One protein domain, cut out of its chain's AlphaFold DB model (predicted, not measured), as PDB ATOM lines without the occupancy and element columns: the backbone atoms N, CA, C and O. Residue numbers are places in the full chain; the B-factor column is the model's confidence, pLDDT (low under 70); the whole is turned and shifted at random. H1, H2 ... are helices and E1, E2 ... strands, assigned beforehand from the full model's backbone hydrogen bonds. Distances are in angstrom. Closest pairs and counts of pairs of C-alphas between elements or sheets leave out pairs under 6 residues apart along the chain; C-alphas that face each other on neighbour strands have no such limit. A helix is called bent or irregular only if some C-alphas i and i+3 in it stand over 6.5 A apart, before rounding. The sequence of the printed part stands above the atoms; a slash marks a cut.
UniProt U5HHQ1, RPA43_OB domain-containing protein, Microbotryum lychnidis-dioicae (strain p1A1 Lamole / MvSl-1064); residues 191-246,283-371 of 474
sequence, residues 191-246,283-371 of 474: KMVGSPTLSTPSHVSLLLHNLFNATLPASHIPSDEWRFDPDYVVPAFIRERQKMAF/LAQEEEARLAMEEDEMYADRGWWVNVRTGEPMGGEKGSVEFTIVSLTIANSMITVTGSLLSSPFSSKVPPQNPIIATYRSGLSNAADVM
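Overview. This is residues 191 to 246 and 283 to 371 of the 474 residues of the protein "RPA43_OB domain-containing protein" of Microbotryum lychnidis-dioicae (strain p1A1 Lamole / MvSl-1064) (UniProt U5HHQ1). A small closed barrel of five strands, E1, E2, E3, E7 and E6 in ring order, is the core; H1 packs on it beside E1, and H3 lies along its outside. The two-stranded ribbon of E4 and E5 sits by one end of the barrel, where E5 packs on the last residue of E1, while H2 lies off the barrel, near H3. The 145 printed residues include three named helices and seven named strands, in the order E1 E2 E3 E4 H1 H2 E5 E6 E7 H3; the class is mixed, the barrel is mixed and the ribbon antiparallel. The whole is compact and rounded, with a radius of gyration of the C-alphas of 14.7 A and spans of 39 by 35 by 33 A.

Arrangement. In the barrel, E1 (residues 191 to 199), E2 (203 to 208) and E3 (212 to 217) form a meander, each strand the antiparallel neighbour of the one before; N 197 and O 205 are 2.8 A apart, N 206 and O 214 2.8 A. E7 (334 to 340) is the parallel neighbour of E3, with N 215 and O 337 2.8 A apart. E6 (321 to 331) forms a hairpin with E7, with N 336 and O 329 2.9 A apart. E6 bends by 81 degrees at residue 324 and closes the ring antiparallel to E1, with N 192 and O 323 2.8 A apart. H1 (236 to 244) is on the barrel; its closest C-alphas to E1 are Ile 238 and Thr 197, 6.3 A. H3 (355 to 371) is on the barrel, outside it, at a height over the sheet of 9.8 A; it runs along the strands, at 1 degrees to E2 on the local plane. E4 (226 to 233) and E5 (302 to 307) are antiparallel neighbours, with N 229 and O 304 3.0 A apart. The closest C-alphas of E5 and E1 are Trp 304 and Ser 199, 5.5 A. H2 (283 to 298) is not on the barrel but is near H3. Every O i to N i+4 pair is within hydrogen-bond range in H1 and H2; in H3 6 of 13 are, and 4 of 14 O i to N i+3 pairs.

Along the chain. E1 begins at C-alpha 191, (42.247, 37.653, 18.629), and is 20.5 A long. E6 measures 24.6 A and E7 20.3 A; H2 measures 22.8 A. H3, 24.6 A, ends at C-alpha 371, (15.171, 54.682, 6.694), and is only just irregular: C-alphas 356 and 359 are 6.6 A apart.

Size, cuts and confidence. The C-alphas farthest apart, Leu 283 and Thr 310, are 43.7 A apart. Residues 247 to 282 are not printed, and C-alphas 246 and 283 are 32.5 A apart across this cut. The links E5 to E6 and E7 to H3 are long. The mean pLDDT of the printed part is 80.8; residues 245 to 246 and 348 to 371 are under 70.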
ATOM      1  N   LYS A 191      42.204  37.115  19.990       94.50
ATOM      2  CA  LYS A 191      42.247  37.653  18.629       94.50
ATOM      3  C   LYS A 191      42.002  36.549  17.612       94.50
ATOM      4  O   LYS A 191      42.625  35.492  17.694       94.50
ATOM      5  N   MET A 192      41.116  36.814  16.665       94.88
ATOM      6  CA  MET A 192      40.673  35.874  15.645       94.88
ATOM      7  C   MET A 192      40.655  36.542  14.280       94.88
ATOM      8  O   MET A 192      40.515  37.759  14.176       94.88
ATOM      9  N   VAL A 193      40.754  35.729  13.234       95.25
ATOM     10  CA  VAL A 193      40.602  36.177  11.853       95.25
ATOM     11  C   VAL A 193      39.359  35.523  11.271       95.25
ATOM     12  O   VAL A 193      39.241  34.298  11.269       95.25
ATOM     13  N   GLY A 194      38.429  36.343  10.790       94.75
ATOM     14  CA  GLY A 194      37.216  35.900  10.112       94.75
ATOM     15  C   GLY A 194      37.150  36.436   8.694       94.75
ATOM     16  O   GLY A 194      37.670  37.509   8.399       94.75
ATOM     17  N   SER A 195      36.494  35.698   7.809       94.50
ATOM     18  CA  SER A 195      36.134  36.212   6.491       94.50
ATOM     19  C   SER A 195      34.722  36.784   6.537       94.50
ATOM     20  O   SER A 195      33.816  36.038   6.913       94.50
ATOM     21  N   PRO A 196      34.510  38.052   6.147       93.50
ATOM     22  CA  PRO A 196      33.169  38.601   5.992       93.50
ATOM     23  C   PRO A 196      32.334  37.749   5.030       93.50
ATOM     24  O   PRO A 196      32.876  37.179   4.080       93.50
ATOM     25  N   THR A 197      31.034  37.656   5.274       91.75
ATOM     26  CA  THR A 197      30.072  36.951   4.411       91.75
ATOM     27  C   THR A 197      28.866  37.804   4.057       91.75
ATOM     28  O   THR A 197      28.408  37.735   2.921       91.75
ATOM     29  N   LEU A 198      28.386  38.614   5.002       91.19
ATOM     30  CA  LEU A 198      27.286  39.559   4.826       91.19
ATOM     31  C   LEU A 198      27.601  40.838   5.605       91.19
ATOM     32  O   LEU A 198      28.259  40.791   6.647       91.19
ATOM     33  N   SER A 199      27.147  41.976   5.097       92.50
ATOM     34  CA  SER A 199      27.421  43.291   5.661       92.50
ATOM     35  C   SER A 199      26.148  44.129   5.633       92.50
ATOM     36  O   SER A 199      25.686  44.495   4.561       92.50
ATOM     37  N   THR A 200      25.632  44.492   6.801       91.81
ATOM     38  CA  THR A 200      24.470  45.375   6.961       91.81
ATOM     39  C   THR A 200      24.876  46.642   7.731       91.81
ATOM     40  O   THR A 200      25.964  46.688   8.325       91.81
ATOM     41  N   PRO A 201      24.034  47.692   7.774       91.31
ATOM     42  CA  PRO A 201      24.317  48.880   8.582       91.31
ATOM     43  C   PRO A 201      24.449  48.576  10.082       91.31
ATOM     44  O   PRO A 201      25.108  49.316  10.812       91.31
ATOM     45  N   SER A 202      23.799  47.508  10.556       90.44
ATOM     46  CA  SER A 202      23.745  47.144  11.971       90.44
ATOM     47  C   SER A 202      24.873  46.201  12.389       90.44
ATOM     48  O   SER A 202      25.341  46.282  13.528       90.44
ATOM     49  N   HIS A 203      25.337  45.321  11.498       92.62
ATOM     50  CA  HIS A 203      26.372  44.343  11.809       92.62
ATOM     51  C   HIS A 203      27.083  43.804  10.560       92.62
ATOM     52  O   HIS A 203      26.607  43.903   9.435       92.62
ATOM     53  N   VAL A 204      28.238  43.178  10.771       94.56
ATOM     54  CA  VAL A 204      28.944  42.396   9.752       94.56
ATOM     55  C   VAL A 204      28.991  40.947  10.203       94.56
ATOM     56  O   VAL A 204      29.474  40.650  11.295       94.56
ATOM     57  N   SER A 205      28.505  40.043   9.363       94.62
ATOM     58  CA  SER A 205      28.588  38.601   9.578       94.62
ATOM     59  C   SER A 205      29.876  38.062   8.975       94.62
ATOM     60  O   SER A 205      30.285  38.451   7.879       94.62
ATOM     61  N   LEU A 206      30.541  37.176   9.710       95.19
ATOM     62  CA  LEU A 206      31.806  36.567   9.331       95.19
ATOM     63  C   LEU A 206      31.775  35.065   9.587       95.19
ATOM     64  O   LEU A 206      31.068  34.569  10.465       95.19
ATOM     65  N   LEU A 207      32.639  34.351   8.876       94.62
ATOM     66  CA  LEU A 207      32.965  32.964   9.164       94.62
ATOM     67  C   LEU A 207      34.406  32.846   9.649       94.62
ATOM     68  O   LEU A 207      35.354  33.234   8.963       94.62
ATOM     69  N   LEU A 208      34.572  32.249  10.825       94.25
ATOM     70  CA  LEU A 208      35.855  31.811  11.359       94.25
ATOM     71  C   LEU A 208      36.179  30.437  10.780       94.25
ATOM     72  O   LEU A 208      35.348  29.527  10.829       94.25
ATOM     73  N   HIS A 209      37.377  30.286  10.212       92.88
ATOM     74  CA  HIS A 209      37.817  29.062   9.521       92.88
ATOM     75  C   HIS A 209      36.896  28.599   8.385       92.88
ATOM     76  O   HIS A 209      37.005  27.460   7.958       92.88
ATOM     77  N   ASN A 210      35.998  29.460   7.887       91.06
ATOM     78  CA  ASN A 210      34.888  29.098   6.993       91.06
ATOM     79  C   ASN A 210      33.883  28.089   7.593       91.06
ATOM     80  O   ASN A 210      33.136  27.468   6.842       91.06
ATOM     81  N   LEU A 211      33.865  27.910   8.921       92.12
ATOM     82  CA  LEU A 211      32.991  26.947   9.604       92.12
ATOM     83  C   LEU A 211      32.143  27.567  10.722       92.12
ATOM     84  O   LEU A 211      30.989  27.180  10.875       92.12
ATOM     85  N   PHE A 212      32.693  28.480  11.529       95.19
ATOM     86  CA  PHE A 212      31.991  28.999  12.710       95.19
ATOM     87  C   PHE A 212      31.465  30.406  12.482       95.19
ATOM     88  O   PHE A 212      32.193  31.278  12.010       95.19
ATOM     89  N   ASN A 213      30.220  30.631  12.888       94.69
ATOM     90  CA  ASN A 213      29.568  31.925  12.758       94.69
ATOM     91  C   ASN A 213      30.179  32.944  13.721       94.69
ATOM     92  O   ASN A 213      30.359  32.679  14.916       94.69
ATOM     93  N   ALA A 214      30.450  34.134  13.204       96.19
ATOM     94  CA  ALA A 214      30.844  35.286  13.986       96.19
ATOM     95  C   ALA A 214      30.114  36.542  13.507       96.19
ATOM     96  O   ALA A 214      29.759  36.658  12.339       96.19
ATOM     97  N   THR A 215      29.901  37.489  14.412       96.06
ATOM     98  CA  THR A 215      29.250  38.765  14.116       96.06
ATOM     99  C   THR A 215      30.037  39.924  14.720       96.06
ATOM    100  O   THR A 215      30.566  39.844  15.831       96.06
ATOM    101  N   LEU A 216      30.126  41.020  13.975       95.94
ATOM    102  CA  LEU A 216      30.686  42.298  14.398       95.94
ATOM    103  C   LEU A 216      29.559  43.334  14.401       95.94
ATOM    104  O   LEU A 216      29.215  43.849  13.339       95.94
ATOM    105  N   PRO A 217      28.951  43.639  15.554       95.19
ATOM    106  CA  PRO A 217      27.926  44.674  15.622       95.19
ATOM    107  C   PRO A 217      28.538  46.055  15.356       95.19
ATOM    108  O   PRO A 217      29.676  46.322  15.744       95.19
ATOM    109  N   ALA A 218      27.763  46.963  14.763       92.94
ATOM    110  CA  ALA A 218      28.199  48.315  14.406       92.94
ATOM    111  C   ALA A 218      28.736  49.112  15.607       92.94
ATOM    112  O   ALA A 218      29.665  49.901  15.468       92.94
ATOM    113  N   SER A 219      28.221  48.855  16.815       92.50
ATOM    114  CA  SER A 219      28.713  49.457  18.067       92.50
ATOM    115  C   SER A 219      30.157  49.077  18.421       92.50
ATOM    116  O   SER A 219      30.799  49.761  19.220       92.50
ATOM    117  N   HIS A 220      30.665  47.995  17.834       93.38
ATOM    118  CA  HIS A 220      32.019  47.479  17.997       93.38
ATOM    119  C   HIS A 220      32.890  47.681  16.744       93.38
ATOM    120  O   HIS A 220      33.993  47.123  16.680       93.38
ATOM    121  N   ILE A 221      32.423  48.489  15.785       94.12
ATOM    122  CA  ILE A 221      33.164  48.936  14.602       94.12
ATOM    123  C   ILE A 221      33.557  50.416  14.805       94.12
ATOM    124  O   ILE A 221      32.697  51.235  15.136       94.12
ATOM    125  N   PRO A 222      34.841  50.789  14.645       93.06
ATOM    126  CA  PRO A 222      35.280  52.172  14.808       93.06
ATOM    127  C   PRO A 222      34.693  53.075  13.714       93.06
ATOM    128  O   PRO A 222      35.040  52.948  12.540       93.06
ATOM    129  N   SER A 223      33.791  53.986  14.099       89.50
ATOM    130  CA  SER A 223      33.083  54.893  13.175       89.50
ATOM    131  C   SER A 223      33.970  55.990  12.572       89.50
ATOM    132  O   SER A 223      33.570  56.668  11.630       89.50
ATOM    133  N   ASP A 224      35.151  56.208  13.141       91.25
ATOM    134  CA  ASP A 224      36.190  57.098  12.626       91.25
ATOM    135  C   ASP A 224      36.947  56.484  11.443       91.25
ATOM    136  O   ASP A 224      37.376  57.203  10.539       91.25
ATOM    137  N   GLU A 225      37.074  55.157  11.421       92.31
ATOM    138  CA  GLU A 225      37.786  54.430  10.372       92.31
ATOM    139  C   GLU A 225      36.856  53.819   9.325       92.31
ATOM    140  O   GLU A 225      37.242  53.719   8.159       92.31
ATOM    141  N   TRP A 226      35.644  53.424   9.711       94.12
ATOM    142  CA  TRP A 226      34.719  52.680   8.861       94.12
ATOM    143  C   TRP A 226      33.363  53.369   8.758       94.12
ATOM    144  O   TRP A 226      32.809  53.848   9.747       94.12
ATOM    145  N   ARG A 227      32.797  53.357   7.550       94.19
ATOM    146  CA  ARG A 227      31.422  53.778   7.277       94.19
ATOM    147  C   ARG A 227      30.705  52.721   6.453       94.19
ATOM    148  O   ARG A 227      31.322  52.086   5.600       94.19
ATOM    149  N   PHE A 228      29.411  52.556   6.689       93.88
ATOM    150  CA  PHE A 228      28.573  51.742   5.821       93.88
ATOM    151  C   PHE A 228      28.194  52.544   4.574       93.88
ATOM    152  O   PHE A 228      27.743  53.685   4.690       93.88
ATOM    153  N   ASP A 229      28.398  51.957   3.400       93.38
ATOM    154  CA  ASP A 229      27.997  52.523   2.117       93.38
ATOM    155  C   ASP A 229      26.934  51.607   1.479       93.38
ATOM    156  O   ASP A 229      27.286  50.497   1.067       93.38
ATOM    157  N   PRO A 230      25.651  52.024   1.430       90.19
ATOM    158  CA  PRO A 230      24.546  51.200   0.934       90.19
ATOM    159  C   PRO A 230      24.635  50.917  -0.571       90.19
ATOM    160  O   PRO A 230      24.136  49.892  -1.030       90.19
ATOM    161  N   ASP A 231      25.297  51.788  -1.334       88.75
ATOM    162  CA  ASP A 231      25.407  51.667  -2.789       88.75
ATOM    163  C   ASP A 231      26.669  50.905  -3.214       88.75
ATOM    164  O   ASP A 231      26.877  50.632  -4.403       88.75
ATOM    165  N   TYR A 232      27.520  50.527  -2.256       88.44
ATOM    166  CA  TYR A 232      28.741  49.801  -2.554       88.44
ATOM    167  C   TYR A 232      28.431  48.397  -3.073       88.44
ATOM    168  O   TYR A 232      27.705  47.616  -2.456       88.44
ATOM    169  N   VAL A 233      29.023  48.056  -4.216       87.31
ATOM    170  CA  VAL A 233      28.864  46.734  -4.826       87.31
ATOM    171  C   VAL A 233      29.629  45.706  -4.006       87.31
ATOM    172  O   VAL A 233      30.827  45.861  -3.769       87.31
ATOM    173  N   VAL A 234      28.964  44.608  -3.647       86.69
ATOM    174  CA  VAL A 234      29.575  43.532  -2.861       86.69
ATOM    175  C   VAL A 234      30.892  43.061  -3.510       86.69
ATOM    176  O   VAL A 234      30.929  42.769  -4.722       86.69
ATOM    177  N   PRO A 235      31.996  42.982  -2.738       86.00
ATOM    178  CA  PRO A 235      33.298  42.597  -3.265       86.00
ATOM    179  C   PRO A 235      33.282  41.256  -4.010       86.00
ATOM    180  O   PRO A 235      32.571  40.318  -3.644       86.00
ATOM    181  N   ALA A 236      34.095  41.140  -5.065       84.00
ATOM    182  CA  ALA A 236      34.100  39.963  -5.941       84.00
ATOM    183  C   ALA A 236      34.389  38.649  -5.190       84.00
ATOM    184  O   ALA A 236      33.757  37.637  -5.486       84.00
ATOM    185  N   PHE A 237      35.266  38.682  -4.181       81.88
ATOM    186  CA  PHE A 237      35.616  37.506  -3.374       81.88
ATOM    187  C   PHE A 237      34.430  36.952  -2.564       81.88
ATOM    188  O   PHE A 237      34.379  35.755  -2.282       81.88
ATOM    189  N   ILE A 238      33.459  37.799  -2.206       84.38
ATOM    190  CA  ILE A 238      32.226  37.386  -1.524       84.38
ATOM    191  C   ILE A 238      31.267  36.758  -2.524       84.38
ATOM    192  O   ILE A 238      30.782  35.654  -2.293       84.38
ATOM    193  N   ARG A 239      31.054  37.416  -3.670       83.06
ATOM    194  CA  ARG A 239      30.182  36.904  -4.738       83.06
ATOM    195  C   ARG A 239      30.660  35.563  -5.280       83.06
ATOM    196  O   ARG A 239      29.857  34.676  -5.547       83.06
ATOM    197  N   GLU A 240      31.966  35.393  -5.444       83.62
ATOM    198  CA  GLU A 240      32.552  34.116  -5.847       83.62
ATOM    199  C   GLU A 240      32.315  33.036  -4.786       83.62
ATOM    200  O   GLU A 240      31.899  31.927  -5.114       83.62
ATOM    201  N   ARG A 241      32.471  33.377  -3.506       80.12
ATOM    202  CA  ARG A 241      32.201  32.451  -2.403       80.12
ATOM    203  C   ARG A 241      30.725  32.065  -2.306       80.12
ATOM    204  O   ARG A 241      30.440  30.891  -2.111       80.12
ATOM    205  N   GLN A 242      29.802  33.010  -2.469       77.81
ATOM    206  CA  GLN A 242      28.361  32.734  -2.509       77.81
ATOM    207  C   GLN A 242      28.012  31.779  -3.661       77.81
ATOM    208  O   GLN A 242      27.191  30.888  -3.484       77.81
ATOM    209  N   LYS A 243      28.694  31.895  -4.810       79.12
ATOM    210  CA  LYS A 243      28.547  30.958  -5.939       79.12
ATOM    211  C   LYS A 243      29.165  29.582  -5.678       79.12
ATOM    212  O   LYS A 243      28.692  28.597  -6.234       79.12
ATOM    213  N   MET A 244      30.232  29.511  -4.880       70.31
ATOM    214  CA  MET A 244      30.902  28.256  -4.508       70.31
ATOM    215  C   MET A 244      30.266  27.559  -3.301       70.31
ATOM    216  O   MET A 244      30.587  26.399  -3.034       70.31
ATOM    217  N   ALA A 245      29.406  28.247  -2.545       56.81
ATOM    218  CA  ALA A 245      28.738  27.671  -1.391       56.81
ATOM    219  C   ALA A 245      27.877  26.476  -1.835       56.81
ATOM    220  O   ALA A 245      26.974  26.595  -2.659       56.81
ATOM    221  N   PHE A 246      28.211  25.300  -1.301       43.44
ATOM    222  CA  PHE A 246      27.531  24.037  -1.577       43.44
ATOM    223  C   PHE A 246      26.042  24.095  -1.170       43.44
ATOM    224  O   PHE A 246      25.692  24.799  -0.221       43.44
ATOM    225  N   LEU A 283       4.124  36.404  17.754       72.69
ATOM    226  CA  LEU A 283       3.847  37.071  16.474       72.69
ATOM    227  C   LEU A 283       4.802  38.245  16.210       72.69
ATOM    228  O   LEU A 283       5.248  38.440  15.080       72.69
ATOM    229  N   ALA A 284       5.154  39.011  17.247       73.75
ATOM    230  CA  ALA A 284       6.125  40.095  17.119       73.75
ATOM    231  C   ALA A 284       7.538  39.581  16.791       73.75
ATOM    232  O   ALA A 284       8.238  40.193  15.985       73.75
ATOM    233  N   GLN A 285       7.960  38.461  17.389       71.25
ATOM    234  CA  GLN A 285       9.252  37.832  17.085       71.25
ATOM    235  C   GLN A 285       9.296  37.271  15.663       71.25
ATOM    236  O   GLN A 285      10.323  37.374  14.993       71.25
ATOM    237  N   GLU A 286       8.195  36.692  15.193       74.94
ATOM    238  CA  GLU A 286       8.084  36.152  13.842       74.94
ATOM    239  C   GLU A 286       8.093  37.259  12.778       74.94
ATOM    240  O   GLU A 286       8.840  37.174  11.800       74.94
ATOM    241  N   GLU A 287       7.347  38.348  12.987       75.44
ATOM    242  CA  GLU A 287       7.382  39.511  12.094       75.44
ATOM    243  C   GLU A 287       8.777  40.160  12.062       75.44
ATOM    244  O   GLU A 287       9.267  40.518  10.986       75.44
ATOM    245  N   GLU A 288       9.453  40.255  13.214       71.25
ATOM    246  CA  GLU A 288      10.837  40.735  13.314       71.25
ATOM    247  C   GLU A 288      11.807  39.824  12.542       71.25
ATOM    248  O   GLU A 288      12.667  40.319  11.809       71.25
ATOM    249  N   ALA A 289      11.644  38.500  12.635       74.44
ATOM    250  CA  ALA A 289      12.447  37.543  11.879       74.44
ATOM    251  C   ALA A 289      12.222  37.667  10.364       74.44
ATOM    252  O   ALA A 289      13.190  37.654   9.600       74.44
ATOM    253  N   ARG A 290      10.972  37.850   9.920       78.00
ATOM    254  CA  ARG A 290      10.641  38.038   8.500       78.00
ATOM    255  C   ARG A 290      11.277  39.308   7.933       78.00
ATOM    256  O   ARG A 290      11.874  39.263   6.860       78.00
ATOM    257  N   LEU A 291      11.189  40.425   8.657       78.38
ATOM    258  CA  LEU A 291      11.808  41.690   8.243       78.38
ATOM    259  C   LEU A 291      13.336  41.591   8.186       78.38
ATOM    260  O   LEU A 291      13.944  42.128   7.265       78.38
ATOM    261  N   ALA A 292      13.956  40.874   9.127       73.75
ATOM    262  CA  ALA A 292      15.395  40.632   9.099       73.75
ATOM    263  C   ALA A 292      15.820  39.817   7.864       73.75
ATOM    264  O   ALA A 292      16.842  40.115   7.252       73.75
ATOM    265  N   MET A 293      15.021  38.826   7.454       74.25
ATOM    266  CA  MET A 293      15.294  38.059   6.233       74.25
ATOM    267  C   MET A 293      15.177  38.912   4.963       74.25
ATOM    268  O   MET A 293      16.002  38.774   4.060       74.25
ATOM    269  N   GLU A 294      14.188  39.806   4.893       78.50
ATOM    270  CA  GLU A 294      14.034  40.744   3.773       78.50
ATOM    271  C   GLU A 294      15.193  41.756   3.716       78.50
ATOM    272  O   GLU A 294      15.713  42.056   2.638       78.50
ATOM    273  N   GLU A 295      15.649  42.241   4.876       75.94
ATOM    274  CA  GLU A 295      16.821  43.114   4.991       75.94
ATOM    275  C   GLU A 295      18.096  42.413   4.492       75.94
ATOM    276  O   GLU A 295      18.842  42.974   3.684       75.94
ATOM    277  N   ASP A 296      18.329  41.170   4.914       75.94
ATOM    278  CA  ASP A 296      19.486  40.379   4.493       75.94
ATOM    279  C   ASP A 296      19.486  40.117   2.977       75.94
ATOM    280  O   ASP A 296      20.545  40.164   2.347       75.94
ATOM    281  N   GLU A 297      18.319  39.879   2.369       78.94
ATOM    282  CA  GLU A 297      18.183  39.694   0.919       78.94
ATOM    283  C   GLU A 297      18.444  40.999   0.149       78.94
ATOM    284  O   GLU A 297      19.109  40.986  -0.889       78.94
ATOM    285  N   MET A 298      18.031  42.145   0.695       78.62
ATOM    286  CA  MET A 298      18.321  43.460   0.118       78.62
ATOM    287  C   MET A 298      19.823  43.780   0.118       78.62
ATOM    288  O   MET A 298      20.345  44.306  -0.873       78.62
ATOM    289  N   TYR A 299      20.529  43.446   1.203       77.88
ATOM    290  CA  TYR A 299      21.969  43.696   1.339       77.88
ATOM    291  C   TYR A 299      22.861  42.541   0.856       77.88
ATOM    292  O   TYR A 299      24.090  42.616   0.924       77.88
ATOM    293  N   ALA A 300      22.274  41.467   0.323       75.81
ATOM    294  CA  ALA A 300      23.036  40.355  -0.239       75.81
ATOM    295  C   ALA A 300      23.862  40.778  -1.467       75.81
ATOM    296  O   ALA A 300      24.963  40.260  -1.675       75.81
ATOM    297  N   ASP A 301      23.346  41.737  -2.247       78.75
ATOM    298  CA  ASP A 301      23.935  42.198  -3.509       78.75
ATOM    299  C   ASP A 301      24.539  43.613  -3.443       78.75
ATOM    300  O   ASP A 301      25.313  44.002  -4.331       78.75
ATOM    301  N   ARG A 302      24.207  44.399  -2.411       85.00
ATOM    302  CA  ARG A 302      24.632  45.800  -2.235       85.00
ATOM    303  C   ARG A 302      24.838  46.119  -0.757       85.00
ATOM    304  O   ARG A 302      24.250  45.475   0.093       85.00
ATOM    305  N   GLY A 303      25.636  47.133  -0.455       88.19
ATOM    306  CA  GLY A 303      25.876  47.556   0.918       88.19
ATOM    307  C   GLY A 303      27.132  46.923   1.499       88.19
ATOM    308  O   GLY A 303      27.202  45.717   1.731       88.19
ATOM    309  N   TRP A 304      28.157  47.735   1.751       93.44
ATOM    310  CA  TRP A 304      29.395  47.243   2.348       93.44
ATOM    311  C   TRP A 304      30.019  48.261   3.294       93.44
ATOM    312  O   TRP A 304      29.998  49.468   3.052       93.44
ATOM    313  N   TRP A 305      30.628  47.774   4.374       94.12
ATOM    314  CA  TRP A 305      31.472  48.620   5.212       94.12
ATOM    315  C   TRP A 305      32.772  48.949   4.481       94.12
ATOM    316  O   TRP A 305      33.541  48.057   4.128       94.12
ATOM    317  N   VAL A 306      33.037  50.236   4.284       94.31
ATOM    318  CA  VAL A 306      34.230  50.744   3.606       94.31
ATOM    319  C   VAL A 306      35.053  51.611   4.542       94.31
ATOM    320  O   VAL A 306      34.527  52.321   5.405       94.31
ATOM    321  N   ASN A 307      36.368  51.557   4.376       93.69
ATOM    322  CA  ASN A 307      37.268  52.411   5.123       93.69
ATOM    323  C   ASN A 307      37.102  53.863   4.652       93.69
ATOM    324  O   ASN A 307      37.177  54.151   3.459       93.69
ATOM    325  N   VAL A 308      36.913  54.794   5.584       92.69
ATOM    326  CA  VAL A 308      36.648  56.210   5.281       92.69
ATOM    327  C   VAL A 308      37.827  56.868   4.560       92.69
ATOM    328  O   VAL A 308      37.621  57.741   3.718       92.69
ATOM    329  N   ARG A 309      39.064  56.458   4.868       92.31
ATOM    330  CA  ARG A 309      40.284  57.068   4.328       92.31
ATOM    331  C   ARG A 309      40.724  56.441   3.010       92.31
ATOM    332  O   ARG A 309      41.161  57.168   2.125       92.31
ATOM    333  N   THR A 310      40.675  55.113   2.900       92.00
ATOM    334  CA  THR A 310      41.165  54.401   1.704       92.00
ATOM    335  C   THR A 310      40.064  54.100   0.694       92.00
ATOM    336  O   THR A 310      40.368  53.886  -0.475       92.00
ATOM    337  N   GLY A 311      38.793  54.094   1.111       90.06
ATOM    338  CA  GLY A 311      37.672  53.645   0.282       90.06
ATOM    339  C   GLY A 311      37.658  52.133   0.035       90.06
ATOM    340  O   GLY A 311      36.855  51.651  -0.760       90.06
ATOM    341  N   GLU A 312      38.545  51.378   0.688       92.00
ATOM    342  CA  GLU A 312      38.633  49.929   0.523       92.00
ATOM    343  C   GLU A 312      37.531  49.210   1.314       92.00
ATOM    344  O   GLU A 312      37.185  49.637   2.422       92.00
ATOM    345  N   PRO A 313      36.992  48.099   0.785       92.88
ATOM    346  CA  PRO A 313      35.974  47.320   1.472       92.88
ATOM    347  C   PRO A 313      36.549  46.595   2.691       92.88
ATOM    348  O   PRO A 313      37.716  46.193   2.719       92.88
ATOM    349  N   MET A 314      35.706  46.356   3.695       91.06
ATOM    350  CA  MET A 314      36.066  45.572   4.871       91.06
ATOM    351  C   MET A 314      36.501  44.163   4.456       91.06
ATOM    352  O   MET A 314      35.792  43.471   3.727       91.06
ATOM    353  N   GLY A 315      37.693  43.764   4.908       87.56
ATOM    354  CA  GLY A 315      38.382  42.540   4.484       87.56
ATOM    355  C   GLY A 315      39.478  42.758   3.432       87.56
ATOM    356  O   GLY A 315      40.293  41.857   3.223       87.56
ATOM    357  N   GLY A 316      39.536  43.940   2.807       88.25
ATOM    358  CA  GLY A 316      40.512  44.289   1.772       88.25
ATOM    359  C   GLY A 316      40.531  43.289   0.609       88.25
ATOM    360  O   GLY A 316      39.553  42.589   0.352       88.25
ATOM    361  N   GLU A 317      41.672  43.168  -0.070       83.06
ATOM    362  CA  GLU A 317      41.865  42.175  -1.144       83.06
ATOM    363  C   GLU A 317      41.920  40.728  -0.626       83.06
ATOM    364  O   GLU A 317      41.629  39.785  -1.356       83.06
ATOM    365  N   LYS A 318      42.300  40.541   0.646       84.62
ATOM    366  CA  LYS A 318      42.475  39.214   1.257       84.62
ATOM    367  C   LYS A 318      41.156  38.581   1.703       84.62
ATOM    368  O   LYS A 318      41.131  37.386   1.991       84.62
ATOM    369  N   GLY A 319      40.083  39.367   1.804       88.00
ATOM    370  CA  GLY A 319      38.788  38.918   2.305       88.00
ATOM    371  C   GLY A 319      38.836  38.421   3.752       88.00
ATOM    372  O   GLY A 319      38.141  37.461   4.099       88.00
ATOM    373  N   SER A 320      39.681  39.023   4.591       92.38
ATOM    374  CA  SER A 320      39.850  38.631   5.991       92.38
ATOM    375  C   SER A 320      39.971  39.832   6.925       92.38
ATOM    376  O   SER A 320      40.552  40.861   6.587       92.38
ATOM    377  N   VAL A 321      39.383  39.698   8.111       94.06
ATOM    378  CA  VAL A 321      39.282  40.735   9.137       94.06
ATOM    379  C   VAL A 321      39.779  40.159  10.458       94.06
ATOM    380  O   VAL A 321      39.282  39.128  10.912       94.06
ATOM    381  N   GLU A 322      40.758  40.821  11.072       95.31
ATOM    382  CA  GLU A 322      41.233  40.504  12.421       95.31
ATOM    383  C   GLU A 322      40.386  41.252  13.455       95.31
ATOM    384  O   GLU A 322      40.202  42.462  13.351       95.31
ATOM    385  N   PHE A 323      39.883  40.548  14.465       95.38
ATOM    386  CA  PHE A 323      39.064  41.126  15.527       95.38
ATOM    387  C   PHE A 323      39.312  40.437  16.870       95.38
ATOM    388  O   PHE A 323      39.874  39.344  16.936       95.38
ATOM    389  N   THR A 324      38.872  41.064  17.962       96.56
ATOM    390  CA  THR A 324      38.940  40.475  19.309       96.56
ATOM    391  C   THR A 324      37.572  39.962  19.736       96.56
ATOM    392  O   THR A 324      36.584  40.679  19.610       96.56
ATOM    393  N   ILE A 325      37.492  38.742  20.261       95.81
ATOM    394  CA  ILE A 325      36.239  38.171  20.769       95.81
ATOM    395  C   ILE A 325      35.791  38.932  22.022       95.81
ATOM    396  O   ILE A 325      36.543  39.019  22.992       95.81
ATOM    397  N   VAL A 326      34.548  39.410  22.040       96.00
ATOM    398  CA  VAL A 326      33.949  40.100  23.196       96.00
ATOM    399  C   VAL A 326      32.914  39.251  23.919       96.00
ATOM    400  O   VAL A 326      32.851  39.282  25.148       96.00
ATOM    401  N   SER A 327      32.149  38.440  23.189       95.12
ATOM    402  CA  SER A 327      31.157  37.536  23.771       95.12
ATOM    403  C   SER A 327      30.972  36.275  22.937       95.12
ATOM    404  O   SER A 327      31.313  36.221  21.757       95.12
ATOM    405  N   LEU A 328      30.439  35.242  23.586       94.81
ATOM    406  CA  LEU A 328      30.083  33.966  22.979       94.81
ATOM    407  C   LEU A 328      28.605  33.711  23.265       94.81
ATOM    408  O   LEU A 328      28.202  33.713  24.430       94.81
ATOM    409  N   THR A 329      27.824  33.461  22.224       94.12
ATOM    410  CA  THR A 329      26.410  33.099  22.338       94.12
ATOM    411  C   THR A 329      26.260  31.628  21.987       94.12
ATOM    412  O   THR A 329      26.707  31.189  20.928       94.12
ATOM    413  N   ILE A 330      25.663  30.850  22.892       93.38
ATOM    414  CA  ILE A 330      25.465  29.408  22.726       93.38
ATOM    415  C   ILE A 330      23.965  29.138  22.720       93.38
ATOM    416  O   ILE A 330      23.287  29.381  23.717       93.38
ATOM    417  N   ALA A 331      23.463  28.607  21.613       91.38
ATOM    418  CA  ALA A 331      22.066  28.228  21.443       91.38
ATOM    419  C   ALA A 331      21.996  26.945  20.613       91.38
ATOM    420  O   ALA A 331      22.756  26.781  19.663       91.38
ATOM    421  N   ASN A 332      21.117  26.009  20.978       90.25
ATOM    422  CA  ASN A 332      20.907  24.755  20.237       90.25
ATOM    423  C   ASN A 332      22.197  23.956  19.951       90.25
ATOM    424  O   ASN A 332      22.340  23.321  18.911       90.25
ATOM    425  N   SER A 333      23.151  23.963  20.891       89.12
ATOM    426  CA  SER A 333      24.490  23.360  20.731       89.12
ATOM    427  C   SER A 333      25.336  23.949  19.591       89.12
ATOM    428  O   SER A 333      26.366  23.379  19.239       89.12
ATOM    429  N   MET A 334      24.935  25.087  19.034       90.88
ATOM    430  CA  MET A 334      25.732  25.910  18.132       90.88
ATOM    431  C   MET A 334      26.352  27.069  18.909       90.88
ATOM    432  O   MET A 334      25.864  27.460  19.975       90.88
ATOM    433  N   ILE A 335      27.448  27.600  18.380       93.81
ATOM    434  CA  ILE A 335      28.145  28.751  18.944       93.81
ATOM    435  C   ILE A 335      28.240  29.854  17.894       93.81
ATOM    436  O   ILE A 335      28.629  29.599  16.755       93.81
ATOM    437  N   THR A 336      27.921  31.073  18.313       95.12
ATOM    438  CA  THR A 336      28.153  32.298  17.550       95.12
ATOM    439  C   THR A 336      29.087  33.193  18.350       95.12
ATOM    440  O   THR A 336      28.903  33.397  19.553       95.12
ATOM    441  N   VAL A 337      30.118  33.712  17.691       96.19
ATOM    442  CA  VAL A 337      31.138  34.562  18.309       96.19
ATOM    443  C   VAL A 337      30.841  36.025  18.011       96.19
ATOM    444  O   VAL A 337      30.800  36.417  16.854       96.19
ATOM    445  N   THR A 338      30.707  36.863  19.032       96.38
ATOM    446  CA  THR A 338      30.642  38.316  18.833       96.38
ATOM    447  C   THR A 338      32.042  38.900  18.962       96.38
ATOM    448  O   THR A 338      32.744  38.647  19.948       96.38
ATOM    449  N   GLY A 339      32.457  39.680  17.971       96.06
ATOM    450  CA  GLY A 339      33.770  40.308  17.912       96.06
ATOM    451  C   GLY A 339      33.752  41.825  18.091       96.06
ATOM    452  O   GLY A 339      32.700  42.463  18.081       96.06
ATOM    453  N   SER A 340      34.943  42.414  18.186       96.19
ATOM    454  CA  SER A 340      35.153  43.857  18.140       96.19
ATOM    455  C   SER A 340      36.436  44.247  17.416       96.19
ATOM    456  O   SER A 340      37.472  43.596  17.574       96.19
ATOM    457  N   LEU A 341      36.346  45.341  16.656       94.81
ATOM    458  CA  LEU A 341      37.456  46.007  15.968       94.81
ATOM    459  C   LEU A 341      38.001  47.216  16.747       94.81
ATOM    460  O   LEU A 341      38.959  47.848  16.315       94.81
ATOM    461  N   LEU A 342      37.397  47.560  17.888       92.44
ATOM    462  CA  LEU A 342      37.825  48.696  18.701       92.44
ATOM    463  C   LEU A 342      39.192  48.427  19.344       92.44
ATOM    464  O   LEU A 342      39.468  47.315  19.797       92.44
ATOM    465  N   SER A 343      40.010  49.473  19.503       87.06
ATOM    466  CA  SER A 343      41.276  49.379  20.252       87.06
ATOM    467  C   SER A 343      41.058  48.958  21.712       87.06
ATOM    468  O   SER A 343      41.913  48.305  22.304       87.06
ATOM    469  N   SER A 344      39.902  49.316  22.284       87.69
ATOM    470  CA  SER A 344      39.415  48.814  23.571       87.69
ATOM    471  C   SER A 344      38.148  47.978  23.338       87.69
ATOM    472  O   SER A 344      37.053  48.541  23.248       87.69
ATOM    473  N   PRO A 345      38.264  46.642  23.218       82.50
ATOM    474  CA  PRO A 345      37.179  45.785  22.729       82.50
ATOM    475  C   PRO A 345      35.963  45.735  23.667       82.50
ATOM    476  O   PRO A 345      34.849  45.487  23.219       82.50
ATOM    477  N   PHE A 346      36.153  46.022  24.958       83.00
ATOM    478  CA  PHE A 346      35.090  46.022  25.973       83.00
ATOM    479  C   PHE A 346      34.486  47.406  26.240       83.00
ATOM    480  O   PHE A 346      33.613  47.545  27.090       83.00
ATOM    481  N   SER A 347      34.959  48.441  25.543       73.75
ATOM    482  CA  SER A 347      34.527  49.826  25.735       73.75
ATOM    483  C   SER A 347      33.521  50.246  24.662       73.75
ATOM    484  O   SER A 347      33.684  51.299  24.037       73.75
ATOM    485  N   SER A 348      32.485  49.441  24.412       63.66
ATOM    486  CA  SER A 348      31.383  49.923  23.580       63.66
ATOM    487  C   SER A 348      30.717  51.104  24.298       63.66
ATOM    488  O   SER A 348      30.416  51.055  25.489       63.66
ATOM    489  N   LYS A 349      30.518  52.217  23.584       59.03
ATOM    490  CA  LYS A 349      29.887  53.440  24.128       59.03
ATOM    491  C   LYS A 349      28.382  53.265  24.403       59.03
ATOM    492  O   LYS A 349      27.711  54.220  24.777       59.03
ATOM    493  N   VAL A 350      27.859  52.055  24.205       54.22
ATOM    494  CA  VAL A 350      26.453  51.681  24.354       54.22
ATOM    495  C   VAL A 350      26.356  50.725  25.548       54.22
ATOM    496  O   VAL A 350      27.117  49.758  25.590       54.22
ATOM    497  N   PRO A 351      25.476  50.974  26.537       46.91
ATOM    498  CA  PRO A 351      25.371  50.124  27.718       46.91
ATOM    499  C   PRO A 351      25.046  48.669  27.338       46.91
ATOM    500  O   PRO A 351      24.348  48.444  26.345       46.91
ATOM    501  N   PRO A 352      25.528  47.680  28.118       44.41
ATOM    502  CA  PRO A 352      25.339  46.264  27.826       44.41
ATOM    503  C   PRO A 352      23.852  45.913  27.901       44.41
ATOM    504  O   PRO A 352      23.297  45.704  28.978       44.41
ATOM    505  N   GLN A 353      23.190  45.864  26.749       47.06
ATOM    506  CA  GLN A 353      21.889  45.223  26.630       47.06
ATOM    507  C   GLN A 353      22.100  43.712  26.539       47.06
ATOM    508  O   GLN A 353      23.081  43.251  25.956       47.06
ATOM    509  N   ASN A 354      21.201  42.942  27.156       41.00
ATOM    510  CA  ASN A 354      21.274  41.483  27.194       41.00
ATOM    511  C   ASN A 354      21.594  40.897  25.801       41.00
ATOM    512  O   ASN A 354      20.889  41.210  24.837       41.00
ATOM    513  N   PRO A 355      22.599  40.006  25.683       48.72
ATOM    514  CA  PRO A 355      23.120  39.539  24.395       48.72
ATOM    515  C   PRO A 355      22.120  38.703  23.588       48.72
ATOM    516  O   PRO A 355      22.324  38.496  22.401       48.72
ATOM    517  N   ILE A 356      21.034  38.234  24.213       43.62
ATOM    518  CA  ILE A 356      19.970  37.476  23.538       43.62
ATOM    519  C   ILE A 356      19.082  38.407  22.700       43.62
ATOM    520  O   ILE A 356      18.595  38.011  21.651       43.62
ATOM    521  N   ILE A 357      18.916  39.661  23.132       43.78
ATOM    522  CA  ILE A 357      17.999  40.624  22.509       43.78
ATOM    523  C   ILE A 357      18.770  41.675  21.693       43.78
ATOM    524  O   ILE A 357      18.232  42.229  20.743       43.78
ATOM    525  N   ALA A 358      20.048  41.934  21.998       41.09
ATOM    526  CA  ALA A 358      20.839  42.953  21.305       41.09
ATOM    527  C   ALA A 358      21.167  42.607  19.840       41.09
ATOM    528  O   ALA A 358      21.287  43.528  19.034       41.09
ATOM    529  N   THR A 359      21.264  41.325  19.472       46.12
ATOM    530  CA  THR A 359      21.487  40.905  18.074       46.12
ATOM    531  C   THR A 359      20.328  41.280  17.146       46.12
ATOM    532  O   THR A 359      20.565  41.443  15.958       46.12
ATOM    533  N   TYR A 360      19.122  41.484  17.694       41.34
ATOM    534  CA  TYR A 360      17.922  41.852  16.931       41.34
ATOM    535  C   TYR A 360      17.444  43.290  17.245       41.34
ATOM    536  O   TYR A 360      17.301  44.115  16.346       41.34
ATOM    537  N   ARG A 361      17.385  43.709  18.522       35.22
ATOM    538  CA  ARG A 361      16.905  45.058  18.900       35.22
ATOM    539  C   ARG A 361      17.855  46.218  18.616       35.22
ATOM    540  O   ARG A 361      17.389  47.348  18.462       35.22
ATOM    541  N   SER A 362      19.174  46.006  18.603       38.97
ATOM    542  CA  SER A 362      20.110  47.135  18.443       38.97
ATOM    543  C   SER A 362      20.210  47.648  16.999       38.97
ATOM    544  O   SER A 362      20.699  48.758  16.792       38.97
ATOM    545  N   GLY A 363      19.659  46.908  16.025       44.00
ATOM    546  CA  GLY A 363      19.517  47.347  14.635       44.00
ATOM    547  C   GLY A 363      18.441  48.418  14.429       44.00
ATOM    548  O   GLY A 363      18.631  49.334  13.636       44.00
ATOM    549  N   LEU A 364      17.344  48.394  15.191       41.28
ATOM    550  CA  LEU A 364      16.153  49.174  14.829       41.28
ATOM    551  C   LEU A 364      16.183  50.645  15.259       41.28
ATOM    552  O   LEU A 364      15.595  51.479  14.580       41.28
ATOM    553  N   SER A 365      16.874  51.014  16.341       39.94
ATOM    554  CA  SER A 365      16.844  52.420  16.799       39.94
ATOM    555  C   SER A 365      17.623  53.377  15.888       39.94
ATOM    556  O   SER A 365      17.205  54.517  15.716       39.94
ATOM    557  N   ASN A 366      18.696  52.905  15.244       41.25
ATOM    558  CA  ASN A 366      19.477  53.715  14.308       41.25
ATOM    559  C   ASN A 366      19.092  53.462  12.839       41.25
ATOM    560  O   ASN A 366      19.082  54.411  12.058       41.25
ATOM    561  N   ALA A 367      18.731  52.230  12.449       43.62
ATOM    562  CA  ALA A 367      18.332  51.935  11.069       43.62
ATOM    563  C   ALA A 367      16.945  52.502  10.723       43.62
ATOM    564  O   ALA A 367      16.771  53.033   9.627       43.62
ATOM    565  N   ALA A 368      15.983  52.499  11.659       41.78
ATOM    566  CA  ALA A 368      14.674  53.117  11.426       41.78
ATOM    567  C   ALA A 368      14.777  54.643  11.241       41.78
ATOM    568  O   ALA A 368      14.028  55.215  10.451       41.78
ATOM    569  N   ASP A 369      15.725  55.304  11.912       40.34
ATOM    570  CA  ASP A 369      15.965  56.745  11.759       40.34
ATOM    571  C   ASP A 369      16.668  57.097  10.434       40.34
ATOM    572  O   ASP A 369      16.413  58.158   9.860       40.34
ATOM    573  N   VAL A 370      17.505  56.201   9.898       48.66
ATOM    574  CA  VAL A 370      18.120  56.351   8.565       48.66
ATOM    575  C   VAL A 370      17.097  56.061   7.455       48.66
ATOM    576  O   VAL A 370      16.978  56.846   6.513       48.66
ATOM    577  N   MET A 371      16.271  55.021   7.611       44.47
ATOM    578  CA  MET A 371      15.171  54.682   6.694       44.47
ATOM    579  C   MET A 371      14.077  55.760   6.664       44.47
ATOM    580  O   MET A 371      13.576  56.095   5.589       44.47
TER     581      MET A 371